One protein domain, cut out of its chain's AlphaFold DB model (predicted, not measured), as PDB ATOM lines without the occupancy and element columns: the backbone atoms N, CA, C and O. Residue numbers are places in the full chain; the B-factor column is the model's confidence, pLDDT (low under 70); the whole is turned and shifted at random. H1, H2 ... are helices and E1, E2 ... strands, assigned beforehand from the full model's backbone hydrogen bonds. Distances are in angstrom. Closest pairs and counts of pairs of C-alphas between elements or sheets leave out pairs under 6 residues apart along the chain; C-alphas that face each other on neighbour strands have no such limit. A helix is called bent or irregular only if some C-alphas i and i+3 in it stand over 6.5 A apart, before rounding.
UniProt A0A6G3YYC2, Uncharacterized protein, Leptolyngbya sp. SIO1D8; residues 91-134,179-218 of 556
ATOM      1  N   ARG A  91     111.051  99.663  94.461       74.75
ATOM      2  CA  ARG A  91     111.949 100.817  94.628       74.75
ATOM      3  C   ARG A  91     111.375 101.833  95.612       74.75
ATOM      4  O   ARG A  91     112.131 102.503  96.311       74.75
ATOM      5  N   LEU A  92     110.048 101.886  95.742       80.69
ATOM      6  CA  LEU A  92     109.372 102.624  96.807       80.69
ATOM      7  C   LEU A  92     109.150 101.690  98.006       80.69
ATOM      8  O   LEU A  92     108.334 100.771  97.985       80.69
ATOM      9  N   SER A  93     109.942 101.879  99.058       83.94
ATOM     10  CA  SER A  93     109.779 101.184 100.339       83.94
ATOM     11  C   SER A  93     109.884 102.184 101.484       83.94
ATOM     12  O   SER A  93     110.527 103.222 101.335       83.94
ATOM     13  N   PHE A  94     109.291 101.877 102.640       87.75
ATOM     14  CA  PHE A  94     109.354 102.752 103.815       87.75
ATOM     15  C   PHE A  94     110.800 103.057 104.257       87.75
ATOM     16  O   PHE A  94     111.117 104.207 104.560       87.75
ATOM     17  N   LYS A  95     111.679 102.042 104.271       84.44
ATOM     18  CA  LYS A  95     113.068 102.168 104.752       84.44
ATOM     19  C   LYS A  95     113.986 102.855 103.739       84.44
ATOM     20  O   LYS A  95     114.751 103.730 104.119       84.44
ATOM     21  N   ASN A  96     113.883 102.475 102.465       81.38
ATOM     22  CA  ASN A  96     114.691 103.005 101.368       81.38
ATOM     23  C   ASN A  96     113.739 103.473 100.267       81.38
ATOM     24  O   ASN A  96     113.315 102.673  99.429       81.38
ATOM     25  N   THR A  97     113.329 104.738 100.327       86.56
ATOM     26  CA  THR A  97     112.344 105.291  99.395       86.56
ATOM     27  C   THR A  97     113.041 105.946  98.207       86.56
ATOM     28  O   THR A  97     113.610 107.029  98.339       86.56
ATOM     29  N   ASP A  98     112.980 105.311  97.037       91.00
ATOM     30  CA  ASP A  98     113.319 105.962  95.772       91.00
ATOM     31  C   ASP A  98     112.103 106.742  95.253       91.00
ATOM     32  O   ASP A  98     111.225 106.207  94.576       91.00
ATOM     33  N   TRP A  99     112.024 108.019  95.622       92.44
ATOM     34  CA  TRP A  99     110.918 108.897  95.233       92.44
ATOM     35  C   TRP A  99     110.824 109.127  93.722       92.44
ATOM     36  O   TRP A  99     109.734 109.393  93.222       92.44
ATOM     37  N   ASP A 100     111.933 108.977  92.995       90.25
ATOM     38  CA  ASP A 100     111.967 109.152  91.541       90.25
ATOM     39  C   ASP A 100     111.283 107.967  90.823       90.25
ATOM     40  O   ASP A 100     110.899 108.065  89.659       90.25
ATOM     41  N   ALA A 101     111.058 106.855  91.536       90.88
ATOM     42  CA  ALA A 101     110.302 105.703  91.057       90.88
ATOM     43  C   ALA A 101     108.777 105.831  91.243       90.88
ATOM     44  O   ALA A 101     108.048 104.910  90.859       90.88
ATOM     45  N   ALA A 102     108.277 106.929  91.824       93.19
ATOM     46  CA  ALA A 102     106.846 107.138  92.024       93.19
ATOM     47  C   ALA A 102     106.088 107.088  90.686       93.19
ATOM     48  O   ALA A 102     106.411 107.792  89.733       93.19
ATOM     49  N   LYS A 103     105.051 106.247  90.612       92.19
ATOM     50  CA  LYS A 103     104.200 106.110  89.415       92.19
ATOM     51  C   LYS A 103     102.783 106.596  89.649       92.19
ATOM     52  O   LYS A 103     102.140 107.083  88.715       92.19
ATOM     53  N   LYS A 104     102.294 106.473  90.883       92.81
ATOM     54  CA  LYS A 104     100.953 106.893  91.276       92.81
ATOM     55  C   LYS A 104     100.994 107.623  92.612       92.81
ATOM     56  O   LYS A 104     101.666 107.193  93.549       92.81
ATOM     57  N   VAL A 105     100.234 108.711  92.667       93.25
ATOM     58  CA  VAL A 105     100.008 109.526  93.858       93.25
ATOM     59  C   VAL A 105      98.508 109.730  94.010       93.25
ATOM     60  O   VAL A 105      97.837 110.059  93.033       93.25
ATOM     61  N   GLU A 106      97.989 109.543  95.218       92.50
ATOM     62  CA  GLU A 106      96.598 109.846  95.556       92.50
ATOM     63  C   GLU A 106      96.536 110.647  96.853       92.50
ATOM     64  O   GLU A 106      97.138 110.271  97.856       92.50
ATOM     65  N   VAL A 107      95.807 111.760  96.819       89.81
ATOM     66  CA  VAL A 107      95.483 112.552  98.008       89.81
ATOM     67  C   VAL A 107      94.172 112.006  98.563       89.81
ATOM     68  O   VAL A 107      93.169 111.977  97.853       89.81
ATOM     69  N   THR A 108      94.158 111.560  99.815       87.00
ATOM     70  CA  THR A 108      92.941 111.021 100.424       87.00
ATOM     71  C   THR A 108      91.971 112.138 100.784       87.00
ATOM     72  O   THR A 108      92.344 113.252 101.163       87.00
ATOM     73  N   THR A 109      90.682 111.823 100.704       73.75
ATOM     74  CA  THR A 109      89.605 112.750 101.056       73.75
ATOM     75  C   THR A 109      89.248 112.710 102.545       73.75
ATOM     76  O   THR A 109      88.666 113.672 103.040       73.75
ATOM     77  N   GLY A 110      89.618 111.652 103.271       69.94
ATOM     78  CA  GLY A 110      89.163 111.403 104.645       69.94
ATOM     79  C   GLY A 110      89.806 112.261 105.741       69.94
ATOM     80  O   GLY A 110      89.283 112.313 106.849       69.94
ATOM     81  N   SER A 111      90.917 112.947 105.461       66.50
ATOM     82  CA  SER A 111      91.652 113.746 106.455       66.50
ATOM     83  C   SER A 111      91.573 115.247 106.170       66.50
ATOM     84  O   SER A 111      91.768 115.661 105.026       66.50
ATOM     85  N   GLY A 112      91.396 116.072 107.207       62.88
ATOM     86  CA  GLY A 112      91.303 117.534 107.069       62.88
ATOM     87  C   GLY A 112      92.574 118.229 106.557       62.88
ATOM     88  O   GLY A 112      92.468 119.242 105.873       62.88
ATOM     89  N   LYS A 113      93.767 117.676 106.832       68.44
ATOM     90  CA  LYS A 113      95.071 118.237 106.410       68.44
ATOM     91  C   LYS A 113      95.650 117.607 105.125       68.44
ATOM     92  O   LYS A 113      96.692 118.032 104.649       68.44
ATOM     93  N   GLY A 114      94.952 116.626 104.540       73.19
ATOM     94  CA  GLY A 114      95.409 115.870 103.368       73.19
ATOM     95  C   GLY A 114      96.472 114.820 103.719       73.19
ATOM     96  O   GLY A 114      97.566 115.139 104.170       73.19
ATOM     97  N   VAL A 115      96.156 113.547 103.500       91.50
ATOM     98  CA  VAL A 115      97.108 112.430 103.570       91.50
ATOM     99  C   VAL A 115      97.395 111.992 102.140       91.50
ATOM    100  O   VAL A 115      96.477 111.925 101.327       91.50
ATOM    101  N   VAL A 116      98.648 111.685 101.818       94.62
ATOM    102  CA  VAL A 116      99.038 111.296 100.457       94.62
ATOM    103  C   VAL A 116      99.571 109.873 100.431       94.62
ATOM    104  O   VAL A 116     100.462 109.530 101.198       94.62
ATOM    105  N   LEU A 117      99.055 109.052  99.520       95.12
ATOM    106  CA  LEU A 117      99.586 107.730  99.212       95.12
ATOM    107  C   LEU A 117     100.476 107.829  97.977       95.12
ATOM    108  O   LEU A 117     100.059 108.376  96.956       95.12
ATOM    109  N   ILE A 118     101.680 107.270  98.055       95.38
ATOM    110  CA  ILE A 118     102.658 107.262  96.960       95.38
ATOM    111  C   ILE A 118     103.122 105.824  96.728       95.38
ATOM    112  O   ILE A 118     103.490 105.128  97.672       95.38
ATOM    113  N   THR A 119     103.097 105.371  95.474       94.44
ATOM    114  CA  THR A 119     103.510 104.011  95.088       94.44
ATOM    115  C   THR A 119     104.247 103.998  93.745       94.44
ATOM    116  O   THR A 119     103.984 104.824  92.863       94.44
ATOM    117  N   ASP A 120     105.175 103.051  93.575       91.88
ATOM    118  CA  ASP A 120     105.841 102.741  92.299       91.88
ATOM    119  C   ASP A 120     105.049 101.733  91.442       91.88
ATOM    120  O   ASP A 120     105.492 101.328  90.357       91.88
ATOM    121  N   GLN A 121     103.860 101.339  91.904       91.06
ATOM    122  CA  GLN A 121     102.941 100.428  91.228       91.06
ATOM    123  C   GLN A 121     101.740 101.170  90.624       91.06
ATOM    124  O   GLN A 121     101.526 102.364  90.835       91.06
ATOM    125  N   LYS A 122     100.933 100.458  89.827       89.50
ATOM    126  CA  LYS A 122      99.678 101.003  89.269       89.50
ATOM    127  C   LYS A 122      98.548 101.051  90.306       89.50
ATOM    128  O   LYS A 122      97.621 101.849  90.180       89.50
ATOM    129  N   THR A 123      98.622 100.195  91.318       90.56
ATOM    130  CA  THR A 123      97.646 100.053  92.402       90.56
ATOM    131  C   THR A 123      98.331 100.291  93.742       90.56
ATOM    132  O   THR A 123      99.537 100.092  93.870       90.56
ATOM    133  N   PHE A 124      97.568 100.735  94.739       91.44
ATOM    134  CA  PHE A 124      98.074 100.812  96.109       91.44
ATOM    135  C   PHE A 124      98.064  99.421  96.739       91.44
ATOM    136  O   PHE A 124      97.202  98.601  96.437       91.44
ATOM    137  N   GLY A 125      99.050  99.161  97.583       90.12
ATOM    138  CA  GLY A 125      99.317  97.850  98.161       90.12
ATOM    139  C   GLY A 125     100.672  97.825  98.870       90.12
ATOM    140  O   GLY A 125     101.239  98.896  99.130       90.12
ATOM    141  N   PRO A 126     101.217  96.631  99.165       85.25
ATOM    142  CA  PRO A 126     102.545  96.492  99.752       85.25
ATOM    143  C   PRO A 126     103.591  97.309  98.981       85.25
ATOM    144  O   PRO A 126     103.701  97.208  97.760       85.25
ATOM    145  N   GLY A 127     104.326  98.158  99.703       85.00
ATOM    146  CA  GLY A 127     105.292  99.101  99.129       85.00
ATOM    147  C   GLY A 127     104.786 100.508  98.853       85.00
ATOM    148  O   GLY A 127     105.578 101.404  98.575       85.00
ATOM    149  N   THR A 128     103.492 100.744  99.035       93.69
ATOM    150  CA  THR A 128     102.985 102.110  99.164       93.69
ATOM    151  C   THR A 128     103.590 102.756 100.415       93.69
ATOM    152  O   THR A 128     103.797 102.098 101.439       93.69
ATOM    153  N   VAL A 129     103.861 104.054 100.343       95.75
ATOM    154  CA  VAL A 129     104.152 104.885 101.515       95.75
ATOM    155  C   VAL A 129     103.041 105.906 101.690       95.75
ATOM    156  O   VAL A 129     102.436 106.360 100.716       95.75
ATOM    157  N   VAL A 130     102.768 106.253 102.940       95.81
ATOM    158  CA  VAL A 130     101.770 107.259 103.301       95.81
ATOM    159  C   VAL A 130     102.503 108.478 103.841       95.81
ATOM    160  O   VAL A 130     103.381 108.340 104.684       95.81
ATOM    161  N   VAL A 131     102.171 109.672 103.369       96.44
ATOM    162  CA  VAL A 131     102.822 110.921 103.769       96.44
ATOM    163  C   VAL A 131     101.797 111.853 104.399       96.44
ATOM    164  O   VAL A 131     100.732 112.094 103.827       96.44
ATOM    165  N   LYS A 132     102.141 112.392 105.569       95.44
ATOM    166  CA  LYS A 132     101.389 113.444 106.259       95.44
ATOM    167  C   LYS A 132     102.287 114.662 106.442       95.44
ATOM    168  O   LYS A 132     103.366 114.547 107.023       95.44
ATOM    169  N   ALA A 133     101.861 115.803 105.916       95.19
ATOM    170  CA  ALA A 133     102.593 117.060 106.016       95.19
ATOM    171  C   ALA A 133     102.126 117.871 107.234       95.19
ATOM    172  O   ALA A 133     100.983 117.735 107.670       95.19
ATOM    173  N   GLY A 134     103.006 118.715 107.780       92.50
ATOM    174  CA  GLY A 134     102.648 119.655 108.845       92.50
ATOM    175  C   GLY A 134     102.139 119.003 110.141       92.50
ATOM    176  O   GLY A 134     101.168 119.482 110.735       92.50
ATOM    177  N   PRO A 179     114.788 116.985 104.543       95.31
ATOM    178  CA  PRO A 179     114.538 118.104 103.627       95.31
ATOM    179  C   PRO A 179     114.627 117.722 102.140       95.31
ATOM    180  O   PRO A 179     113.834 118.183 101.323       95.31
ATOM    181  N   ASN A 180     115.558 116.832 101.783       95.75
ATOM    182  CA  ASN A 180     115.675 116.326 100.417       95.75
ATOM    183  C   ASN A 180     114.457 115.482 100.012       95.75
ATOM    184  O   ASN A 180     113.946 115.621  98.904       95.75
ATOM    185  N   GLU A 181     113.964 114.628 100.910       96.25
ATOM    186  CA  GLU A 181     112.753 113.846 100.651       96.25
ATOM    187  C   GLU A 181     111.522 114.734 100.513       96.25
ATOM    188  O   GLU A 181     110.721 114.482  99.624       96.25
ATOM    189  N   ILE A 182     111.393 115.797 101.314       96.94
ATOM    190  CA  ILE A 182     110.293 116.766 101.185       96.94
ATOM    191  C   ILE A 182     110.258 117.359  99.770       96.94
ATOM    192  O   ILE A 182     109.201 117.367  99.140       96.94
ATOM    193  N   ASN A 183     111.407 117.766  99.223       96.75
ATOM    194  CA  ASN A 183     111.488 118.276  97.851       96.75
ATOM    195  C   ASN A 183     111.063 117.227  96.813       96.75
ATOM    196  O   ASN A 183     110.325 117.545  95.878       96.75
ATOM    197  N   LYS A 184     111.485 115.969  96.986       96.50
ATOM    198  CA  LYS A 184     111.100 114.879  96.079       96.50
ATOM    199  C   LYS A 184     109.615 114.516  96.188       96.50
ATOM    200  O   LYS A 184     108.966 114.304  95.168       96.50
ATOM    201  N   ILE A 185     109.056 114.509  97.399       96.12
ATOM    202  CA  ILE A 185     107.620 114.328  97.648       96.12
ATOM    203  C   ILE A 185     106.838 115.441  96.951       96.12
ATOM    204  O   ILE A 185     105.889 115.154  96.226       96.12
ATOM    205  N   LYS A 186     107.260 116.701  97.115       95.62
ATOM    206  CA  LYS A 186     106.637 117.860  96.466       95.62
ATOM    207  C   LYS A 186     106.602 117.684  94.948       95.62
ATOM    208  O   LYS A 186     105.537 117.798  94.349       95.62
ATOM    209  N   ALA A 187     107.734 117.313  94.343       95.06
ATOM    210  CA  ALA A 187     107.829 117.047  92.909       95.06
ATOM    211  C   ALA A 187     106.901 115.904  92.457       95.06
ATOM    212  O   ALA A 187     106.123 116.080  91.516       95.06
ATOM    213  N   ALA A 188     106.920 114.763  93.157       94.06
ATOM    214  CA  ALA A 188     106.071 113.615  92.842       94.06
ATOM    215  C   ALA A 188     104.575 113.967  92.931       94.06
ATOM    216  O   ALA A 188     103.796 113.636  92.033       94.06
ATOM    217  N   VAL A 189     104.165 114.687  93.978       93.38
ATOM    218  CA  VAL A 189     102.773 115.111  94.164       93.38
ATOM    219  C   VAL A 189     102.349 116.093  93.077       93.38
ATOM    220  O   VAL A 189     101.322 115.868  92.440       93.38
ATOM    221  N   SER A 190     103.147 117.123  92.786       91.62
ATOM    222  CA  SER A 190     102.842 118.078  91.714       91.62
ATOM    223  C   SER A 190     102.735 117.408  90.338       91.62
ATOM    224  O   SER A 190     101.853 117.756  89.556       91.62
ATOM    225  N   GLN A 191     103.581 116.415  90.046       89.25
ATOM    226  CA  GLN A 191     103.580 115.708  88.765       89.25
ATOM    227  C   GLN A 191     102.389 114.750  88.595       89.25
ATOM    228  O   GLN A 191     101.849 114.629  87.489       89.25
ATOM    229  N   HIS A 192     102.009 114.028  89.653       85.69
ATOM    230  CA  HIS A 192     101.066 112.908  89.557       85.69
ATOM    231  C   HIS A 192      99.667 113.228  90.092       85.69
ATOM    232  O   HIS A 192      98.691 112.787  89.484       85.69
ATOM    233  N   ALA A 193      99.536 114.013  91.165       78.25
ATOM    234  CA  ALA A 193      98.224 114.333  91.730       78.25
ATOM    235  C   ALA A 193      97.410 115.228  90.785       78.25
ATOM    236  O   ALA A 193      96.215 114.990  90.610       78.25
ATOM    237  N   ALA A 194      98.065 116.172  90.093       65.06
ATOM    238  CA  ALA A 194      97.447 117.084  89.122       65.06
ATOM    239  C   ALA A 194      96.778 116.364  87.933       65.06
ATOM    240  O   ALA A 194      95.821 116.864  87.353       65.06
ATOM    241  N   LYS A 195      97.256 115.163  87.574       64.69
ATOM    242  CA  LYS A 195      96.694 114.368  86.468       64.69
ATOM    243  C   LYS A 195      95.417 113.615  86.861       64.69
ATOM    244  O   LYS A 195      94.642 113.244  85.984       64.69
ATOM    245  N   GLY A 196      95.213 113.373  88.158       61.53
ATOM    246  CA  GLY A 196      94.066 112.638  88.701       61.53
ATOM    247  C   GLY A 196      93.012 113.513  89.384       61.53
ATOM    248  O   GLY A 196      91.944 113.014  89.731       61.53
ATOM    249  N   THR A 197      93.275 114.808  89.581       62.56
ATOM    250  CA  THR A 197      92.393 115.718  90.324       62.56
ATOM    251  C   THR A 197      91.230 116.209  89.464       62.56
ATOM    252  O   THR A 197      91.299 117.257  88.829       62.56
ATOM    253  N   LYS A 198      90.122 115.463  89.441       63.69
ATOM    254  CA  LYS A 198      88.837 115.972  88.941       63.69
ATOM    255  C   LYS A 198      88.017 116.474  90.135       63.69
ATOM    256  O   LYS A 198      87.580 115.670  90.948       63.69
ATOM    257  N   GLY A 199      87.836 117.791  90.254       73.56
ATOM    258  CA  GLY A 199      87.017 118.428  91.299       73.56
ATOM    259  C   GLY A 199      87.769 119.459  92.151       73.56
ATOM    260  O   GLY A 199      88.951 119.295  92.459       73.56
ATOM    261  N   SER A 200      87.068 120.528  92.541       79.75
ATOM    262  CA  SER A 200      87.626 121.663  93.296       79.75
ATOM    263  C   SER A 200      88.126 121.274  94.693       79.75
ATOM    264  O   SER A 200      89.145 121.795  95.148       79.75
ATOM    265  N   GLU A 201      87.464 120.326  95.362       84.12
ATOM    266  CA  GLU A 201      87.844 119.878  96.706       84.12
ATOM    267  C   GLU A 201      89.208 119.177  96.714       84.12
ATOM    268  O   GLU A 201      90.086 119.519  97.506       84.12
ATOM    269  N   LEU A 202      89.418 118.216  95.812       83.62
ATOM    270  CA  LEU A 202      90.662 117.452  95.762       83.62
ATOM    271  C   LEU A 202      91.842 118.328  95.307       83.62
ATOM    272  O   LEU A 202      92.951 118.186  95.827       83.62
ATOM    273  N   ALA A 203      91.603 119.289  94.407       85.69
ATOM    274  CA  ALA A 203      92.591 120.305  94.045       85.69
ATOM    275  C   ALA A 203      92.979 121.171  95.258       85.69
ATOM    276  O   ALA A 203      94.165 121.377  95.519       85.69
ATOM    277  N   THR A 204      91.992 121.592  96.055       87.75
ATOM    278  CA  THR A 204      92.217 122.351  97.295       87.75
ATOM    279  C   THR A 204      93.028 121.538  98.305       87.75
ATOM    280  O   THR A 204      94.027 122.030  98.824       87.75
ATOM    281  N   LYS A 205      92.674 120.267  98.540       88.75
ATOM    282  CA  LYS A 205      93.429 119.374  99.440       88.75
ATOM    283  C   LYS A 205      94.864 119.151  98.968       88.75
ATOM    284  O   LYS A 205      95.779 119.184  99.783       88.75
ATOM    285  N   THR A 206      95.068 118.984  97.662       90.81
ATOM    286  CA  THR A 206      96.410 118.863  97.071       90.81
ATOM    287  C   THR A 206      97.229 120.132  97.312       90.81
ATOM    288  O   THR A 206      98.374 120.050  97.750       90.81
ATOM    289  N   SER A 207      96.639 121.309  97.083       90.06
ATOM    290  CA  SER A 207      97.296 122.597  97.331       90.06
ATOM    291  C   SER A 207      97.637 122.799  98.809       90.06
ATOM    292  O   SER A 207      98.739 123.238  99.130       90.06
ATOM    293  N   ASN A 208      96.717 122.454  99.715       91.19
ATOM    294  CA  ASN A 208      96.942 122.541 101.157       91.19
ATOM    295  C   ASN A 208      98.081 121.618 101.593       91.19
ATOM    296  O   ASN A 208      98.986 122.069 102.284       91.19
ATOM    297  N   PHE A 209      98.091 120.369 101.122       93.75
ATOM    298  CA  PHE A 209      99.176 119.431 101.405       93.75
ATOM    299  C   PHE A 209     100.533 119.968 100.930       93.75
ATOM    300  O   PHE A 209     101.503 119.950 101.681       93.75
ATOM    301  N   LEU A 210     100.606 120.485  99.696       93.94
ATOM    302  CA  LEU A 210     101.841 121.057  99.146       93.94
ATOM    303  C   LEU A 210     102.327 122.279  99.938       93.94
ATOM    304  O   LEU A 210     103.533 122.451 100.086       93.94
ATOM    305  N   SER A 211     101.406 123.100 100.449       93.50
ATOM    306  CA  SER A 211     101.712 124.233 101.334       93.50
ATOM    307  C   SER A 211     102.209 123.768 102.708       93.50
ATOM    308  O   SER A 211     103.159 124.319 103.261       93.50
ATOM    309  N   ASP A 212     101.618 122.700 103.248       94.06
ATOM    310  CA  ASP A 212     101.980 122.146 104.553       94.06
ATOM    311  C   ASP A 212     103.375 121.509 104.570       94.06
ATOM    312  O   ASP A 212     104.008 121.476 105.627       94.06
ATOM    313  N   LEU A 213     103.893 121.069 103.419       95.38
ATOM    314  CA  LEU A 213     105.281 120.606 103.282       95.38
ATOM    315  C   LEU A 213     106.313 121.709 103.563       95.38
ATOM    316  O   LEU A 213     107.432 121.400 103.966       95.38
ATOM    317  N   ASP A 214     105.945 122.978 103.362       94.50
ATOM    318  CA  ASP A 214     106.833 124.126 103.570       94.50
ATOM    319  C   ASP A 214     106.748 124.678 105.011       94.50
ATOM    320  O   ASP A 214     107.475 125.606 105.378       94.50
ATOM    321  N   LYS A 215     105.862 124.128 105.857       91.94
ATOM    322  CA  LYS A 215     105.703 124.564 107.250       91.94
ATOM    323  C   LYS A 215     106.839 124.038 108.144       91.94
ATOM    324  O   LYS A 215     107.412 122.988 107.874       91.94
ATOM    325  N   PRO A 216     107.124 124.703 109.284       90.06
ATOM    326  CA  PRO A 216     108.117 124.221 110.250       90.06
ATOM    327  C   PRO A 216     107.759 122.891 110.932       90.06
ATOM    328  O   PRO A 216     108.634 122.241 111.507       90.06
ATOM    329  N   ALA A 217     106.477 122.513 110.937       91.31
ATOM    330  CA  ALA A 217     106.032 121.241 111.494       91.31
ATOM    331  C   ALA A 217     106.527 120.072 110.617       91.31
ATOM    332  O   ALA A 217     106.526 120.182 109.390       91.31
ATOM    333  N   PRO A 218     106.971 118.953 111.216       93.88
ATOM    334  CA  PRO A 218     107.594 117.868 110.472       93.88
ATOM    335  C   PRO A 218     106.623 117.206 109.488       93.88
ATOM    336  O   PRO A 218     105.436 117.040 109.761       93.88
TER     337      PRO A 218
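AT A GLANCE: This is residues 91 to 134 and 179 to 218 of the 556 residues of an uncharacterized protein of Leptolyngbya sp. SIO1D8 (UniProt A0A6G3YYC2). Going along the printed part, you first meet a small wall of three antiparallel strands, E1 to E3, and then a helical hairpin, H1 and H2, that covers one face of it and leaves the other face bare of named helices. Both helices run across the strands, with H1 packed chiefly on E1 and H2 close to the end of E1 and the start of E2. The 84 printed residues have three named strands followed by two named helices; the sheet's order is E1, E2, E3, and the class is mixed, helices and strands. The whole is compact, with a radius of gyration of the C-alphas of 11.9 A and spans of 31 by 29 by 20 A.

HOW THE PARTS SIT: Start with E1, residues 104 to 107, E2, residues 115 to 119, and E3, residues 129 to 132: they form a meander, each strand the antiparallel neighbour of the one before. Between E1 and E2, a hairpin, look for N 106 and O 117, 2.9 A apart and within hydrogen-bond range. Between E2 and E3, also a hairpin, N 131 and O 116 are within hydrogen-bond range at 2.8 A. H1, residues 179 to 196, and H2, residues 200 to 212, lie on the same face of this sheet, an arrangement of two layers with the helices on one face. H1 lies over E1 and E2 at a height over the sheet of 8.8 A, across the strands at 90 degrees to E1 on the local plane; its closest C-alphas to E1 are those of Ala 193 and Val 105, 5.6 A apart. H2 has a height over the sheet of 7.6 A and is only just over E2, with 3 of its C-alphas falling on that strand. The closest C-alphas of H2 and E1 are those of Thr 206 and Val 107, 6.4 A apart. The helices form a helical hairpin: H1 touches H2 with residues 186 to 194 alone, at a shallow tilt of 8 degrees, opposite ways, and their closest C-alphas are those of Lys 186 and Leu 210, 6.4 A apart. In H2 every O i to N i+4 pair is within hydrogen-bond range; in H1, 11 of 14 are.

IN THESE COORDINATES: Find C-alpha 104 at (100.953, 106.893, 91.276), where E1 begins its 10.4 A; E2 is 13.6 A long and E3 10.2 A. H1 begins at C-alpha 179, (114.538, 118.104, 103.627), and measures 25.9 A, with a kink of 28 degrees near residue 190; it is neither bent nor irregular, but only just: C-alphas 191 and 194 are 6.3 A apart. H2, 18.2 A long, ends at C-alpha 212, (101.980, 122.146, 104.553).

THE WHOLE: Look for the two C-alphas farthest apart at Lys 95 and Ser 200, 34.0 A. Residues 135 to 178 are not printed, and C-alphas 134 and 179 are 13.1 A apart across the cut. Of the links printed whole, H1 to H2 is tight and the other two are short. The mean pLDDT of the printed part is 87.5, with residues 110 to 113 and 194 to 198 under 70.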